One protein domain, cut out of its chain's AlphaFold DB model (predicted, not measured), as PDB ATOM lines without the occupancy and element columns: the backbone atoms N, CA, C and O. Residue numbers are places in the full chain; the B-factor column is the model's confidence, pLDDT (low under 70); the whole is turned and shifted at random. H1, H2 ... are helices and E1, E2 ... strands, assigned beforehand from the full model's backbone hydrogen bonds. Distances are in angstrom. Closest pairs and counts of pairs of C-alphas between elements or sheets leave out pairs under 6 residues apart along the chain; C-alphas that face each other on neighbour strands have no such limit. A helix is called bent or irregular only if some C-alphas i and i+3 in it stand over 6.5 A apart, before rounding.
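What this domain is: This is residues 146 to 251 of the 923 residues of an uncharacterized protein of Candidatus Bathyarchaeota archaeon (UniProt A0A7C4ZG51). A strongly twisted, curled sheet of four strands makes one side of the domain, and a cluster of crossed helices makes the other, with H1, H3 and H5 round H2. The hairpin of E2 and E3 reaches one end of the longest axis; H4 and the link after it lie at the opposite end. The printed part has 106 residues, with five named helices and four named strands in the order E1 H1 H2 E2 E3 H3 H4 H5 E4, a mixed class. The sheet order is E2 E3 E1 E4, antiparallel throughout. The whole is compact, with a radius of gyration of the C-alphas of 14.0 A, and only just flat, spanning 45 by 37 by 20 A.

How they stand to each other: In the sheet, E2, residues 180 to 185, and E3, residues 190 to 196, form a hairpin, with N 182 and O 193 2.9 A apart. E3 is antiparallel to E1, residues 146 to 152, with N 194 and O 151 at 2.8 A. E1 is antiparallel to the edge strand E4, residues 243 to 251, with N 148 and O 246 at 2.9 A; E4 bends by 57 degrees at residue 246. H1, residues 153 to 164, is on the sheet over E1 at a height over the sheet of 11.3 A and stands up from it by 46 degrees. H1 and H2, residues 170 to 178, form a helical hairpin, closest at the C-alphas of Ala 160 and Arg 172, 5.1 A. E1, H1, H2 and E2 form a split strand-helix-strand unit, two strands of one sheet that follow each other among the strands, with H1 and H2 between them in the chain and E3 between them in the sheet; its crossover is right-handed. H2 touches H3, residues 198 to 210, at a steep tilt of 59 degrees, opposite ways, closest at the C-alphas of Thr 177 and Ala 208, 5.7 A. H2 is about perpendicular to H5, residues 227 to 240, at 80 degrees, and touches it, closest at the C-alphas of Tyr 171 and Val 233, 6.5 A. H2, H3 and H5 only graze the sheet. H4, residues 213 to 218, only just touches H5, with 3 pairs of C-alphas within 8 A, closest at Trp 216 and Ala 229, 6.2 A. Every O i to N i+4 pair is within hydrogen-bond range in H1, H2 and H4, against 7 of 9 in H3 and 9 of 10 in H5.

Where its parts are: E1 begins at C-alpha 146, (-47.396, 37.803, -33.180), and is 20.2 A long. E4 is 22.8 A long and ends at C-alpha 251, (-46.666, 34.646, -24.692). H5 is 20.3 A long and begins at C-alpha 227, (-37.346, 52.127, -31.962). H3, 18.9 A, is irregular, with C-alphas 203 and 206 7.7 A apart. E3 is 18.3 A long, E2 16.2 A, H1 16.0 A, H2 11.4 A and H4 8.8 A.

The domain as a whole: The C-alphas farthest apart, those of Gly 188 and Arg 222, are 46.8 A apart. The printed part has no cut. The link H4 to H5, 8 residues, is short, and the others are tight. The mean pLDDT of the printed part is 89.2; residues 219 to 224 are under 70.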
ATOM      1  N   ASP A 146     -48.345  37.168 -32.276       92.38
ATOM      2  CA  ASP A 146     -47.396  37.803 -33.180       92.38
ATOM      3  C   ASP A 146     -47.668  37.386 -34.626       92.38
ATOM      4  O   ASP A 146     -48.296  36.357 -34.900       92.38
ATOM      5  N   THR A 147     -47.188  38.211 -35.551       92.62
ATOM      6  CA  THR A 147     -47.281  38.010 -36.993       92.62
ATOM      7  C   THR A 147     -45.896  37.789 -37.564       92.62
ATOM      8  O   THR A 147     -45.002  38.621 -37.413       92.62
ATOM      9  N   GLU A 148     -45.742  36.686 -38.284       94.31
ATOM     10  CA  GLU A 148     -44.555  36.392 -39.072       94.31
ATOM     11  C   GLU A 148     -44.711  36.987 -40.473       94.31
ATOM     12  O   GLU A 148     -45.704  36.748 -41.171       94.31
ATOM     13  N   TYR A 149     -43.714  37.756 -40.896       95.25
ATOM     14  CA  TYR A 149     -43.618  38.314 -42.240       95.25
ATOM     15  C   TYR A 149     -42.541  37.591 -43.020       95.25
ATOM     16  O   TYR A 149     -41.486  37.296 -42.464       95.25
ATOM     17  N   ILE A 150     -42.776  37.369 -44.312       95.31
ATOM     18  CA  ILE A 150     -41.827  36.687 -45.193       95.31
ATOM     19  C   ILE A 150     -41.602  37.458 -46.492       95.31
ATOM     20  O   ILE A 150     -42.507  38.118 -47.009       95.31
ATOM     21  N   ALA A 151     -40.400  37.325 -47.042       95.94
ATOM     22  CA  ALA A 151     -40.064  37.747 -48.397       95.94
ATOM     23  C   ALA A 151     -39.056  36.767 -49.019       95.94
ATOM     24  O   ALA A 151     -38.113  36.366 -48.331       95.94
ATOM     25  N   PRO A 152     -39.183  36.394 -50.309       95.50
ATOM     26  CA  PRO A 152     -38.116  35.690 -51.020       95.50
ATOM     27  C   PRO A 152     -36.794  36.452 -50.903       95.50
ATOM     28  O   PRO A 152     -36.773  37.672 -51.095       95.50
ATOM     29  N   LYS A 153     -35.689  35.748 -50.611       95.19
ATOM     30  CA  LYS A 153     -34.380  36.393 -50.400       95.19
ATOM     31  C   LYS A 153     -33.985  37.284 -51.572       95.19
ATOM     32  O   LYS A 153     -33.654  38.443 -51.369       95.19
ATOM     33  N   THR A 154     -34.132  36.775 -52.793       93.25
ATOM     34  CA  THR A 154     -33.819  37.501 -54.034       93.25
ATOM     35  C   THR A 154     -34.547  38.841 -54.139       93.25
ATOM     36  O   THR A 154     -33.935  39.841 -54.499       93.25
ATOM     37  N   LEU A 155     -35.835  38.877 -53.786       94.31
ATOM     38  CA  LEU A 155     -36.655  40.087 -53.837       94.31
ATOM     39  C   LEU A 155     -36.215  41.110 -52.782       94.31
ATOM     40  O   LEU A 155     -36.049  42.291 -53.090       94.31
ATOM     41  N   ALA A 156     -36.021  40.661 -51.543       95.00
ATOM     42  CA  ALA A 156     -35.605  41.536 -50.455       95.00
ATOM     43  C   ALA A 156     -34.182  42.070 -50.664       95.00
ATOM     44  O   ALA A 156     -33.923  43.253 -50.428       95.00
ATOM     45  N   ASP A 157     -33.284  41.221 -51.167       96.69
ATOM     46  CA  ASP A 157     -31.902  41.585 -51.443       96.69
ATOM     47  C   ASP A 157     -31.796  42.614 -52.571       96.69
ATOM     48  O   ASP A 157     -31.084  43.610 -52.414       96.69
ATOM     49  N   ASP A 158     -32.543  42.426 -53.664       96.44
ATOM     50  CA  ASP A 158     -32.624  43.386 -54.771       96.44
ATOM     51  C   ASP A 158     -33.215  44.729 -54.316       96.44
ATOM     52  O   ASP A 158     -32.682  45.795 -54.645       96.44
ATOM     53  N   TYR A 159     -34.271  44.711 -53.495       95.75
ATOM     54  CA  TYR A 159     -34.852  45.937 -52.949       95.75
ATOM     55  C   TYR A 159     -33.851  46.703 -52.078       95.75
ATOM     56  O   TYR A 159     -33.647  47.908 -52.269       95.75
ATOM     57  N   ALA A 160     -33.200  46.012 -51.140       94.81
ATOM     58  CA  ALA A 160     -32.203  46.615 -50.267       94.81
ATOM     59  C   ALA A 160     -31.002  47.142 -51.060       94.81
ATOM     60  O   ALA A 160     -30.559  48.263 -50.810       94.81
ATOM     61  N   TYR A 161     -30.538  46.405 -52.073       95.75
ATOM     62  CA  TYR A 161     -29.469  46.843 -52.972       95.75
ATOM     63  C   TYR A 161     -29.850  48.119 -53.744       95.75
ATOM     64  O   TYR A 161     -29.092  49.089 -53.776       95.75
ATOM     65  N   LYS A 162     -31.069  48.193 -54.292       93.75
ATOM     66  CA  LYS A 162     -31.570  49.394 -54.986       93.75
ATOM     67  C   LYS A 162     -31.679  50.619 -54.075       93.75
ATOM     68  O   LYS A 162     -31.489  51.742 -54.546       93.75
ATOM     69  N   LYS A 163     -32.019  50.436 -52.794       93.06
ATOM     70  CA  LYS A 163     -32.061  51.528 -51.802       93.06
ATOM     71  C   LYS A 163     -30.660  51.955 -51.376       93.06
ATOM     72  O   LYS A 163     -30.386  53.153 -51.359       93.06
ATOM     73  N   ALA A 164     -29.765  50.994 -51.165       90.50
ATOM     74  CA  ALA A 164     -28.349  51.214 -50.895       90.50
ATOM     75  C   ALA A 164     -27.677  52.064 -51.991       90.50
ATOM     76  O   ALA A 164     -27.016  53.050 -51.678       90.50
ATOM     77  N   LEU A 165     -27.942  51.779 -53.274       90.00
ATOM     78  CA  LEU A 165     -27.455  52.587 -54.408       90.00
ATOM     79  C   LEU A 165     -27.945  54.046 -54.395       90.00
ATOM     80  O   LEU A 165     -27.339  54.908 -55.028       90.00
ATOM     81  N   LYS A 166     -29.043  54.336 -53.692       88.25
ATOM     82  CA  LYS A 166     -29.584  55.692 -53.491       88.25
ATOM     83  C   LYS A 166     -29.128  56.319 -52.166       88.25
ATOM     84  O   LYS A 166     -29.689  57.336 -51.763       88.25
ATOM     85  N   GLY A 167     -28.148  55.710 -51.495       87.69
ATOM     86  CA  GLY A 167     -27.603  56.167 -50.218       87.69
ATOM     87  C   GLY A 167     -28.439  55.787 -48.994       87.69
ATOM     88  O   GLY A 167     -28.297  56.422 -47.961       87.69
ATOM     89  N   ASP A 168     -29.338  54.799 -49.084       90.50
ATOM     90  CA  ASP A 168     -30.178  54.369 -47.955       90.50
ATOM     91  C   ASP A 168     -29.926  52.893 -47.597       90.50
ATOM     92  O   ASP A 168     -30.617  51.989 -48.071       90.50
ATOM     93  N   GLN A 169     -28.910  52.653 -46.760       92.62
ATOM     94  CA  GLN A 169     -28.498  51.325 -46.273       92.62
ATOM     95  C   GLN A 169     -29.410  50.750 -45.183       92.62
ATOM     96  O   GLN A 169     -29.283  49.577 -44.831       92.62
ATOM     97  N   ARG A 170     -30.368  51.525 -44.658       94.50
ATOM     98  CA  ARG A 170     -31.208  51.098 -43.525       94.50
ATOM     99  C   ARG A 170     -31.973  49.804 -43.796       94.50
ATOM    100  O   ARG A 170     -32.159  48.996 -42.894       94.50
ATOM    101  N   TYR A 171     -32.399  49.586 -45.039       95.50
ATOM    102  CA  TYR A 171     -33.109  48.368 -45.449       95.50
ATOM    103  C   TYR A 171     -32.210  47.130 -45.398       95.50
ATOM    104  O   TYR A 171     -32.657  46.074 -44.959       95.50
ATOM    105  N   ARG A 172     -30.942  47.271 -45.806       96.44
ATOM    106  CA  ARG A 172     -29.939  46.205 -45.723       96.44
ATOM    107  C   ARG A 172     -29.628  45.885 -44.263       96.44
ATOM    108  O   ARG A 172     -29.756  44.737 -43.857       96.44
ATOM    109  N   LEU A 173     -29.360  46.913 -43.455       95.12
ATOM    110  CA  LEU A 173     -29.137  46.770 -42.012       95.12
ATOM    111  C   LEU A 173     -30.313  46.094 -41.302       95.12
ATOM    112  O   LEU A 173     -30.100  45.251 -40.430       95.12
ATOM    113  N   PHE A 174     -31.545  46.438 -41.683       96.38
ATOM    114  CA  PHE A 174     -32.741  45.792 -41.155       96.38
ATOM    115  C   PHE A 174     -32.770  44.301 -41.501       96.38
ATOM    116  O   PHE A 174     -32.917  43.480 -40.600       96.38
ATOM    117  N   ILE A 175     -32.612  43.941 -42.778       96.50
ATOM    118  CA  ILE A 175     -32.661  42.539 -43.224       96.50
ATOM    119  C   ILE A 175     -31.578  41.716 -42.528       96.50
ATOM    120  O   ILE A 175     -31.891  40.694 -41.929       96.50
ATOM    121  N   ASP A 176     -30.339  42.199 -42.522       95.25
ATOM    122  CA  ASP A 176     -29.196  41.438 -42.009       95.25
ATOM    123  C   ASP A 176     -29.202  41.289 -40.477       95.25
ATOM    124  O   ASP A 176     -28.483  40.454 -39.931       95.25
ATOM    125  N   THR A 177     -29.953  42.133 -39.761       95.94
ATOM    126  CA  THR A 177     -29.960  42.146 -38.287       95.94
ATOM    127  C   THR A 177     -31.242  41.571 -37.706       95.94
ATOM    128  O   THR A 177     -31.197  40.835 -36.725       95.94
ATOM    129  N   ILE A 178     -32.389  41.933 -38.279       96.12
ATOM    130  CA  ILE A 178     -33.700  41.575 -37.738       96.12
ATOM    131  C   ILE A 178     -34.173  40.236 -38.308       96.12
ATOM    132  O   ILE A 178     -34.743  39.432 -37.570       96.12
ATOM    133  N   CYS A 179     -33.950  39.992 -39.603       96.69
ATOM    134  CA  CYS A 179     -34.539  38.845 -40.284       96.69
ATOM    135  C   CYS A 179     -33.727  37.564 -40.085       96.69
ATOM    136  O   CYS A 179     -32.501  37.554 -40.138       96.69
ATOM    137  N   ASN A 180     -34.443  36.454 -39.954       95.56
ATOM    138  CA  ASN A 180     -33.902  35.103 -39.992       95.56
ATOM    139  C   ASN A 180     -34.070  34.526 -41.411       95.56
ATOM    140  O   ASN A 180     -34.946  34.957 -42.162       95.56
ATOM    141  N   THR A 181     -33.246  33.550 -41.803       94.75
ATOM    142  CA  THR A 181     -33.434  32.823 -43.073       94.75
ATOM    143  C   THR A 181     -34.227  31.546 -42.823       94.75
ATOM    144  O   THR A 181     -33.868  30.764 -41.949       94.75
ATOM    145  N   VAL A 182     -35.263  31.317 -43.625       93.81
ATOM    146  CA  VAL A 182     -36.095  30.107 -43.596       93.81
ATOM    147  C   VAL A 182     -36.275  29.556 -45.011       93.81
ATOM    148  O   VAL A 182     -36.157  30.294 -45.989       93.81
ATOM    149  N   THR A 183     -36.575  28.267 -45.136       93.00
ATOM    150  CA  THR A 183     -36.959  27.652 -46.414       93.00
ATOM    151  C   THR A 183     -38.446  27.341 -46.375       93.00
ATOM    152  O   THR A 183     -38.899  26.622 -45.489       93.00
ATOM    153  N   LEU A 184     -39.200  27.899 -47.321       88.94
ATOM    154  CA  LEU A 184     -40.650  27.745 -47.409       88.94
ATOM    155  C   LEU A 184     -41.039  27.204 -48.779       88.94
ATOM    156  O   LEU A 184     -40.400  27.525 -49.782       88.94
ATOM    157  N   ASP A 185     -42.104  26.410 -48.824       85.31
ATOM    158  CA  ASP A 185     -42.740  26.053 -50.084       85.31
ATOM    159  C   ASP A 185     -43.616  27.223 -50.556       85.31
ATOM    160  O   ASP A 185     -44.622  27.565 -49.931       85.31
ATOM    161  N   ILE A 186     -43.204  27.858 -51.653       79.31
ATOM    162  CA  ILE A 186     -43.964  28.911 -52.320       79.31
ATOM    163  C   ILE A 186     -44.298  28.413 -53.725       79.31
ATOM    164  O   ILE A 186     -43.422  28.326 -54.586       79.31
ATOM    165  N   ASN A 187     -45.579  28.121 -53.966       76.25
ATOM    166  CA  ASN A 187     -46.103  27.605 -55.237       76.25
ATOM    167  C   ASN A 187     -45.464  26.272 -55.691       76.25
ATOM    168  O   ASN A 187     -45.170  26.100 -56.876       76.25
ATOM    169  N   GLY A 188     -45.237  25.335 -54.765       79.44
ATOM    170  CA  GLY A 188     -44.663  24.015 -55.050       79.44
ATOM    171  C   GLY A 188     -43.141  24.028 -55.216       79.44
ATOM    172  O   GLY A 188     -42.581  23.134 -55.851       79.44
ATOM    173  N   LYS A 189     -42.460  25.066 -54.715       85.00
ATOM    174  CA  LYS A 189     -41.005  25.239 -54.820       85.00
ATOM    175  C   LYS A 189     -40.410  25.661 -53.486       85.00
ATOM    176  O   LYS A 189     -40.753  26.714 -52.946       85.00
ATOM    177  N   ALA A 190     -39.424  24.891 -53.027       90.50
ATOM    178  CA  ALA A 190     -38.591  25.246 -51.887       90.50
ATOM    179  C   ALA A 190     -37.809  26.534 -52.189       90.50
ATOM    180  O   ALA A 190     -36.855  26.548 -52.968       90.50
ATOM    181  N   THR A 191     -38.235  27.630 -51.573       91.62
ATOM    182  CA  THR A 191     -37.688  28.969 -51.766       91.62
ATOM    183  C   THR A 191     -37.045  29.430 -50.467       91.62
ATOM    184  O   THR A 191     -37.646  29.322 -49.396       91.62
ATOM    185  N   GLN A 192     -35.818  29.952 -50.537       95.81
ATOM    186  CA  GLN A 192     -35.232  30.615 -49.378       95.81
ATOM    187  C   GLN A 192     -35.851  32.003 -49.192       95.81
ATOM    188  O   GLN A 192     -35.867  32.831 -50.109       95.81
ATOM    189  N   CYS A 193     -36.307  32.268 -47.977       95.88
ATOM    190  CA  CYS A 193     -36.972  33.497 -47.588       95.88
ATOM    191  C   CYS A 193     -36.280  34.125 -46.380       95.88
ATOM    192  O   CYS A 193     -35.726  33.429 -45.529       95.88
ATOM    193  N   TYR A 194     -36.353  35.450 -46.293       97.75
ATOM    194  CA  TYR A 194     -36.182  36.146 -45.026       97.75
ATOM    195  C   TYR A 194     -37.512  36.154 -44.283       97.75
ATOM    196  O   TYR A 194     -38.555  36.379 -44.901       97.75
ATOM    197  N   ALA A 195     -37.460  35.940 -42.973       96.31
ATOM    198  CA  ALA A 195     -38.606  36.003 -42.085       96.31
ATOM    199  C   ALA A 195     -38.297  36.837 -40.841       96.31
ATOM    200  O   ALA A 195     -37.182  36.788 -40.323       96.31
ATOM    201  N   PHE A 196     -39.276  37.588 -40.347       95.94
ATOM    202  CA  PHE A 196     -39.179  38.269 -39.056       95.94
ATOM    203  C   PHE A 196     -40.556  38.419 -38.410       95.94
ATOM    204  O   PHE A 196     -41.582  38.350 -39.087       95.94
ATOM    205  N   THR A 197     -40.566  38.667 -37.105       92.88
ATOM    206  CA  THR A 197     -41.765  38.904 -36.289       92.88
ATOM    207  C   THR A 197     -41.734  40.281 -35.620       92.88
ATOM    208  O   THR A 197     -40.713  40.979 -35.650       92.88
ATOM    209  N   THR A 198     -42.835  40.713 -34.995       86.69
ATOM    210  CA  THR A 198     -42.811  41.942 -34.183       86.69
ATOM    211  C   THR A 198     -41.871  41.781 -32.992       86.69
ATOM    212  O   THR A 198     -41.134  42.716 -32.671       86.69
ATOM    213  N   LYS A 199     -41.820  40.586 -32.390       87.19
ATOM    214  CA  LYS A 199     -40.851  40.243 -31.349       87.19
ATOM    215  C   LYS A 199     -39.405  40.408 -31.822       87.19
ATOM    216  O   LYS A 199     -38.635  41.064 -31.131       87.19
ATOM    217  N   ASP A 200     -39.043  39.909 -33.010       92.25
ATOM    218  CA  ASP A 200     -37.685  40.095 -33.558       92.25
ATOM    219  C   ASP A 200     -37.302  41.579 -33.636       92.25
ATOM    220  O   ASP A 200     -36.180  41.956 -33.303       92.25
ATOM    221  N   VAL A 201     -38.236  42.436 -34.058       90.31
ATOM    222  CA  VAL A 201     -38.008  43.886 -34.132       90.31
ATOM    223  C   VAL A 201     -37.851  44.481 -32.732       90.31
ATOM    224  O   VAL A 201     -36.948  45.285 -32.518       90.31
ATOM    225  N   ASN A 202     -38.703  44.102 -31.779       88.00
ATOM    226  CA  ASN A 202     -38.625  44.581 -30.396       88.00
ATOM    227  C   ASN A 202     -37.308  44.190 -29.715       88.00
ATOM    228  O   ASN A 202     -36.740  45.007 -28.996       88.00
ATOM    229  N   ASP A 203     -36.796  42.994 -29.994       89.88
ATOM    230  CA  ASP A 203     -35.586  42.478 -29.352       89.88
ATOM    231  C   ASP A 203     -34.299  42.993 -30.019       89.88
ATOM    232  O   ASP A 203     -33.277  43.153 -29.356       89.88
ATOM    233  N   LYS A 204     -34.322  43.247 -31.337       95.12
ATOM    234  CA  LYS A 204     -33.103  43.498 -32.131       95.12
ATOM    235  C   LYS A 204     -32.992  44.921 -32.700       95.12
ATOM    236  O   LYS A 204     -32.005  45.219 -33.378       95.12
ATOM    237  N   TRP A 205     -33.959  45.818 -32.464       93.25
ATOM    238  CA  TRP A 205     -33.917  47.170 -33.053       93.25
ATOM    239  C   TRP A 205     -32.704  47.990 -32.606       93.25
ATOM    240  O   TRP A 205     -32.168  48.731 -33.425       93.25
ATOM    241  N   GLU A 206     -32.263  47.867 -31.347       91.50
ATOM    242  CA  GLU A 206     -31.094  48.604 -30.844       91.50
ATOM    243  C   GLU A 206     -29.832  48.172 -31.581       91.50
ATOM    244  O   GLU A 206     -29.089  49.014 -32.072       91.50
ATOM    245  N   ILE A 207     -29.669  46.862 -31.781       93.38
ATOM    246  CA  ILE A 207     -28.557  46.282 -32.538       93.38
ATOM    247  C   ILE A 207     -28.570  46.801 -33.983       93.38
ATOM    248  O   ILE A 207     -27.533  47.193 -34.514       93.38
ATOM    249  N   ALA A 208     -29.739  46.833 -34.632       91.56
ATOM    250  CA  ALA A 208     -29.862  47.339 -36.000       91.56
ATOM    251  C   ALA A 208     -29.579  48.849 -36.097       91.56
ATOM    252  O   ALA A 208     -29.005  49.306 -37.088       91.56
ATOM    253  N   PHE A 209     -29.978  49.614 -35.079       89.88
ATOM    254  CA  PHE A 209     -29.735  51.051 -34.991       89.88
ATOM    255  C   PHE A 209     -28.247  51.355 -34.772       89.88
ATOM    256  O   PHE A 209     -27.678  52.185 -35.477       89.88
ATOM    257  N   ASP A 210     -27.606  50.650 -33.839       88.31
ATOM    258  CA  ASP A 210     -26.232  50.912 -33.403       88.31
ATOM    259  C   ASP A 210     -25.169  50.506 -34.436       88.31
ATOM    260  O   ASP A 210     -24.035  50.977 -34.356       88.31
ATOM    261  N   LYS A 211     -25.532  49.704 -35.448       90.62
ATOM    262  CA  LYS A 211     -24.658  49.414 -36.598       90.62
ATOM    263  C   LYS A 211     -24.324  50.655 -37.435       90.62
ATOM    264  O   LYS A 211     -23.225  50.720 -37.972       90.62
ATOM    265  N   ASP A 212     -25.253  51.604 -37.562       87.50
ATOM    266  CA  ASP A 212     -25.037  52.874 -38.274       87.50
ATOM    267  C   ASP A 212     -26.036  53.943 -37.782       87.50
ATOM    268  O   ASP A 212     -27.065  54.191 -38.411       87.50
ATOM    269  N   PRO A 213     -25.797  54.577 -36.623       83.62
ATOM    270  CA  PRO A 213     -26.729  55.555 -36.064       83.62
ATOM    271  C   PRO A 213     -26.983  56.752 -36.986       83.62
ATOM    272  O   PRO A 213     -28.088  57.298 -36.998       83.62
ATOM    273  N   GLU A 214     -25.982  57.174 -37.761       81.44
ATOM    274  CA  GLU A 214     -26.067  58.371 -38.598       81.44
ATOM    275  C   GLU A 214     -27.126  58.198 -39.683       81.44
ATOM    276  O   GLU A 214     -28.028  59.035 -39.795       81.44
ATOM    277  N   ILE A 215     -27.120  57.064 -40.388       85.56
ATOM    278  CA  ILE A 215     -28.070  56.832 -41.478       85.56
ATOM    279  C   ILE A 215     -29.524  56.730 -40.993       85.56
ATOM    280  O   ILE A 215     -30.457  57.151 -41.689       85.56
ATOM    281  N   TRP A 216     -29.752  56.223 -39.775       83.25
ATOM    282  CA  TRP A 216     -31.081  56.195 -39.153       83.25
ATOM    283  C   TRP A 216     -31.584  57.595 -38.776       83.25
ATOM    284  O   TRP A 216     -32.798  57.839 -38.818       83.25
ATOM    285  N   LEU A 217     -30.673  58.516 -38.450       79.06
ATOM    286  CA  LEU A 217     -30.977  59.867 -37.981       79.06
ATOM    287  C   LEU A 217     -31.034  60.918 -39.100       79.06
ATOM    288  O   LEU A 217     -31.832  61.850 -38.989       79.06
ATOM    289  N   GLU A 218     -30.276  60.766 -40.191       72.06
ATOM    290  CA  GLU A 218     -30.229  61.715 -41.323       72.06
ATOM    291  C   GLU A 218     -31.605  62.026 -41.929       72.06
ATOM    292  O   GLU A 218     -31.857  63.127 -42.420       72.06
ATOM    293  N   LYS A 219     -32.522  61.054 -41.895       64.88
ATOM    294  CA  LYS A 219     -33.870  61.163 -42.475       64.88
ATOM    295  C   LYS A 219     -34.939  61.590 -41.462       64.88
ATOM    296  O   LYS A 219     -36.121  61.573 -41.807       64.88
ATOM    297  N   ARG A 220     -34.568  61.953 -40.226       59.84
ATOM    298  CA  ARG A 220     -35.500  62.407 -39.179       59.84
ATOM    299  C   ARG A 220     -35.280  63.869 -38.820       59.84
ATOM    300  O   ARG A 220     -34.170  64.281 -38.513       59.84
ATOM    301  N   GLU A 221     -36.373  64.620 -38.700       47.53
ATOM    302  CA  GLU A 221     -36.334  66.007 -38.210       47.53
ATOM    303  C   GLU A 221     -35.851  66.129 -36.754       47.53
ATOM    304  O   GLU A 221     -35.337  67.173 -36.365       47.53
ATOM    305  N   ARG A 222     -36.019  65.078 -35.932       51.56
ATOM    306  CA  ARG A 222     -35.787  65.125 -34.473       51.56
ATOM    307  C   ARG A 222     -34.534  64.398 -33.970       51.56
ATOM    308  O   ARG A 222     -34.262  64.490 -32.780       51.56
ATOM    309  N   GLY A 223     -33.779  63.698 -34.825       58.94
ATOM    310  CA  GLY A 223     -32.440  63.178 -34.485       58.94
ATOM    311  C   GLY A 223     -32.316  62.206 -33.292       58.94
ATOM    312  O   GLY A 223     -31.206  62.016 -32.816       58.94
ATOM    313  N   LYS A 224     -33.401  61.585 -32.804       66.75
ATOM    314  CA  LYS A 224     -33.398  60.780 -31.565       66.75
ATOM    315  C   LYS A 224     -33.213  59.270 -31.813       66.75
ATOM    316  O   LYS A 224     -33.877  58.716 -32.690       66.75
ATOM    317  N   LYS A 225     -32.393  58.597 -30.985       80.44
ATOM    318  CA  LYS A 225     -32.339  57.122 -30.884       80.44
ATOM    319  C   LYS A 225     -33.646  56.601 -30.293       80.44
ATOM    320  O   LYS A 225     -33.935  56.791 -29.113       80.44
ATOM    321  N   GLU A 226     -34.457  55.970 -31.132       80.81
ATOM    322  CA  GLU A 226     -35.728  55.374 -30.737       80.81
ATOM    323  C   GLU A 226     -36.120  54.251 -31.696       80.81
ATOM    324  O   GLU A 226     -35.875  54.330 -32.904       80.81
ATOM    325  N   GLN A 227     -36.824  53.246 -31.175       82.06
ATOM    326  CA  GLN A 227     -37.346  52.127 -31.962       82.06
ATOM    327  C   GLN A 227     -38.183  52.584 -33.167       82.06
ATOM    328  O   GLN A 227     -38.215  51.932 -34.213       82.06
ATOM    329  N   GLY A 228     -38.824  53.751 -33.054       83.12
ATOM    330  CA  GLY A 228     -39.557  54.388 -34.141       83.12
ATOM    331  C   GLY A 228     -38.761  54.476 -35.448       83.12
ATOM    332  O   GLY A 228     -39.372  54.357 -36.511       83.12
ATOM    333  N   ALA A 229     -37.434  54.677 -35.392       82.75
ATOM    334  CA  ALA A 229     -36.543  54.749 -36.560       82.75
ATOM    335  C   ALA A 229     -36.555  53.458 -37.375       82.75
ATOM    336  O   ALA A 229     -36.807  53.487 -38.582       82.75
ATOM    337  N   VAL A 230     -36.388  52.333 -36.688       89.06
ATOM    338  CA  VAL A 230     -36.407  50.992 -37.276       89.06
ATOM    339  C   VAL A 230     -37.824  50.627 -37.734       89.06
ATOM    340  O   VAL A 230     -38.010  50.110 -38.837       89.06
ATOM    341  N   ASN A 231     -38.847  51.002 -36.958       88.06
ATOM    342  CA  ASN A 231     -40.252  50.755 -37.300       88.06
ATOM    343  C   ASN A 231     -40.718  51.459 -38.588       88.06
ATOM    344  O   ASN A 231     -41.576  50.928 -39.293       88.06
ATOM    345  N   GLN A 232     -40.155  52.618 -38.951       86.88
ATOM    346  CA  GLN A 232     -40.451  53.246 -40.247       86.88
ATOM    347  C   GLN A 232     -39.960  52.395 -41.422       86.88
ATOM    348  O   GLN A 232     -40.679  52.241 -42.408       86.88
ATOM    349  N   VAL A 233     -38.761  51.818 -41.314       91.50
ATOM    350  CA  VAL A 233     -38.214  50.928 -42.348       91.50
ATOM    351  C   VAL A 233     -38.998  49.627 -42.407       91.50
ATOM    352  O   VAL A 233     -39.386  49.221 -43.499       91.50
ATOM    353  N   ARG A 234     -39.340  49.044 -41.249       92.94
ATOM    354  CA  ARG A 234     -40.274  47.912 -41.155       92.94
ATOM    355  C   ARG A 234     -41.569  48.191 -41.928       92.94
ATOM    356  O   ARG A 234     -41.975  47.374 -42.746       92.94
ATOM    357  N   ALA A 235     -42.205  49.344 -41.705       89.25
ATOM    358  CA  ALA A 235     -43.473  49.690 -42.349       89.25
ATOM    359  C   ALA A 235     -43.362  49.807 -43.880       89.25
ATOM    360  O   ALA A 235     -44.288  49.421 -44.592       89.25
ATOM    361  N   VAL A 236     -42.237  50.316 -44.394       91.62
ATOM    362  CA  VAL A 236     -41.970  50.357 -45.841       91.62
ATOM    363  C   VAL A 236     -41.707  48.953 -46.381       91.62
ATOM    364  O   VAL A 236     -42.266  48.588 -47.409       91.62
ATOM    365  N   LEU A 237     -40.909  48.142 -45.683       93.25
ATOM    366  CA  LEU A 237     -40.623  46.766 -46.088       93.25
ATOM    367  C   LEU A 237     -41.896  45.919 -46.174       93.25
ATOM    368  O   LEU A 237     -42.073  45.231 -47.168       93.25
ATOM    369  N   ILE A 238     -42.807  46.018 -45.203       90.88
ATOM    370  CA  ILE A 238     -44.106  45.315 -45.226       90.88
ATOM    371  C   ILE A 238     -45.002  45.786 -46.384       90.88
ATOM    372  O   ILE A 238     -45.844  45.039 -46.863       90.88
ATOM    373  N   ARG A 239     -44.858  47.035 -46.835       88.25
ATOM    374  CA  ARG A 239     -45.663  47.562 -47.945       88.25
ATOM    375  C   ARG A 239     -45.129  47.135 -49.311       88.25
ATOM    376  O   ARG A 239     -45.908  46.957 -50.236       88.25
ATOM    377  N   GLU A 240     -43.810  47.026 -49.437       91.50
ATOM    378  CA  GLU A 240     -43.138  46.939 -50.737       91.50
ATOM    379  C   GLU A 240     -42.531  45.558 -51.029       91.50
ATOM    380  O   GLU A 240     -42.306  45.226 -52.190       91.50
ATOM    381  N   VAL A 241     -42.196  44.775 -49.996       94.19
ATOM    382  CA  VAL A 241     -41.320  43.593 -50.124       94.19
ATOM    383  C   VAL A 241     -41.836  42.389 -49.343       94.19
ATOM    384  O   VAL A 241     -41.886  41.281 -49.873       94.19
ATOM    385  N   PHE A 242     -42.167  42.589 -48.071       94.25
ATOM    386  CA  PHE A 242     -42.582  41.537 -47.153       94.25
ATOM    387  C   PHE A 242     -44.096  41.397 -47.141       94.25
ATOM    388  O   PHE A 242     -44.823  42.381 -47.174       94.25
ATOM    389  N   SER A 243     -44.567  40.162 -47.020       91.06
ATOM    390  CA  SER A 243     -45.985  39.831 -46.880       91.06
ATOM    391  C   SER A 243     -46.239  39.142 -45.544       91.06
ATOM    392  O   SER A 243     -45.340  38.512 -44.985       91.06
ATOM    393  N   ARG A 244     -47.455  39.275 -45.006       91.94
ATOM    394  CA  ARG A 244     -47.866  38.551 -43.794       91.94
ATOM    395  C   ARG A 244     -48.030  37.073 -44.132       91.94
ATOM    396  O   ARG A 244     -48.854  36.737 -44.978       91.94
ATOM    397  N   ASN A 245     -47.264  36.211 -43.472       91.56
ATOM    398  CA  ASN A 245     -47.326  34.769 -43.686       91.56
ATOM    399  C   ASN A 245     -48.387  34.126 -42.796       91.56
ATOM    400  O   ASN A 245     -49.349  33.530 -43.279       91.56
ATOM    401  N   ARG A 246     -48.199  34.259 -41.478       92.12
ATOM    402  CA  ARG A 246     -49.052  33.626 -40.475       92.12
ATOM    403  C   ARG A 246     -49.039  34.362 -39.139       92.12
ATOM    404  O   ARG A 246     -48.084  35.078 -38.839       92.12
ATOM    405  N   ARG A 247     -50.070  34.120 -38.328       93.75
ATOM    406  CA  ARG A 247     -50.162  34.552 -36.924       93.75
ATOM    407  C   ARG A 247     -50.325  33.393 -35.958       93.75
ATOM    408  O   ARG A 247     -51.005  32.410 -36.262       93.75
ATOM    409  N   TYR A 248     -49.722  33.528 -34.784       94.62
ATOM    410  CA  TYR A 248     -49.775  32.518 -33.731       94.62
ATOM    411  C   TYR A 248     -49.536  33.134 -32.340       94.62
ATOM    412  O   TYR A 248     -48.892  34.182 -32.233       94.62
ATOM    413  N   PRO A 249     -50.056  32.506 -31.268       95.62
ATOM    414  CA  PRO A 249     -49.812  32.948 -29.900       95.62
ATOM    415  C   PRO A 249     -48.373  32.627 -29.469       95.62
ATOM    416  O   PRO A 249     -47.849  31.555 -29.784       95.62
ATOM    417  N   ILE A 250     -47.742  33.552 -28.739       93.44
ATOM    418  CA  ILE A 250     -46.321  33.468 -28.349       93.44
ATOM    419  C   ILE A 250     -46.058  33.602 -26.847       93.44
ATOM    420  O   ILE A 250     -45.145  32.962 -26.331       93.44
ATOM    421  N   LEU A 251     -46.841  34.412 -26.128       94.56
ATOM    422  CA  LEU A 251     -46.666  34.646 -24.692       94.56
ATOM    423  C   LEU A 251     -48.018  34.632 -23.981       94.56
ATOM    424  O   LEU A 251     -49.028  35.045 -24.545       94.56
TER     425      LEU A 251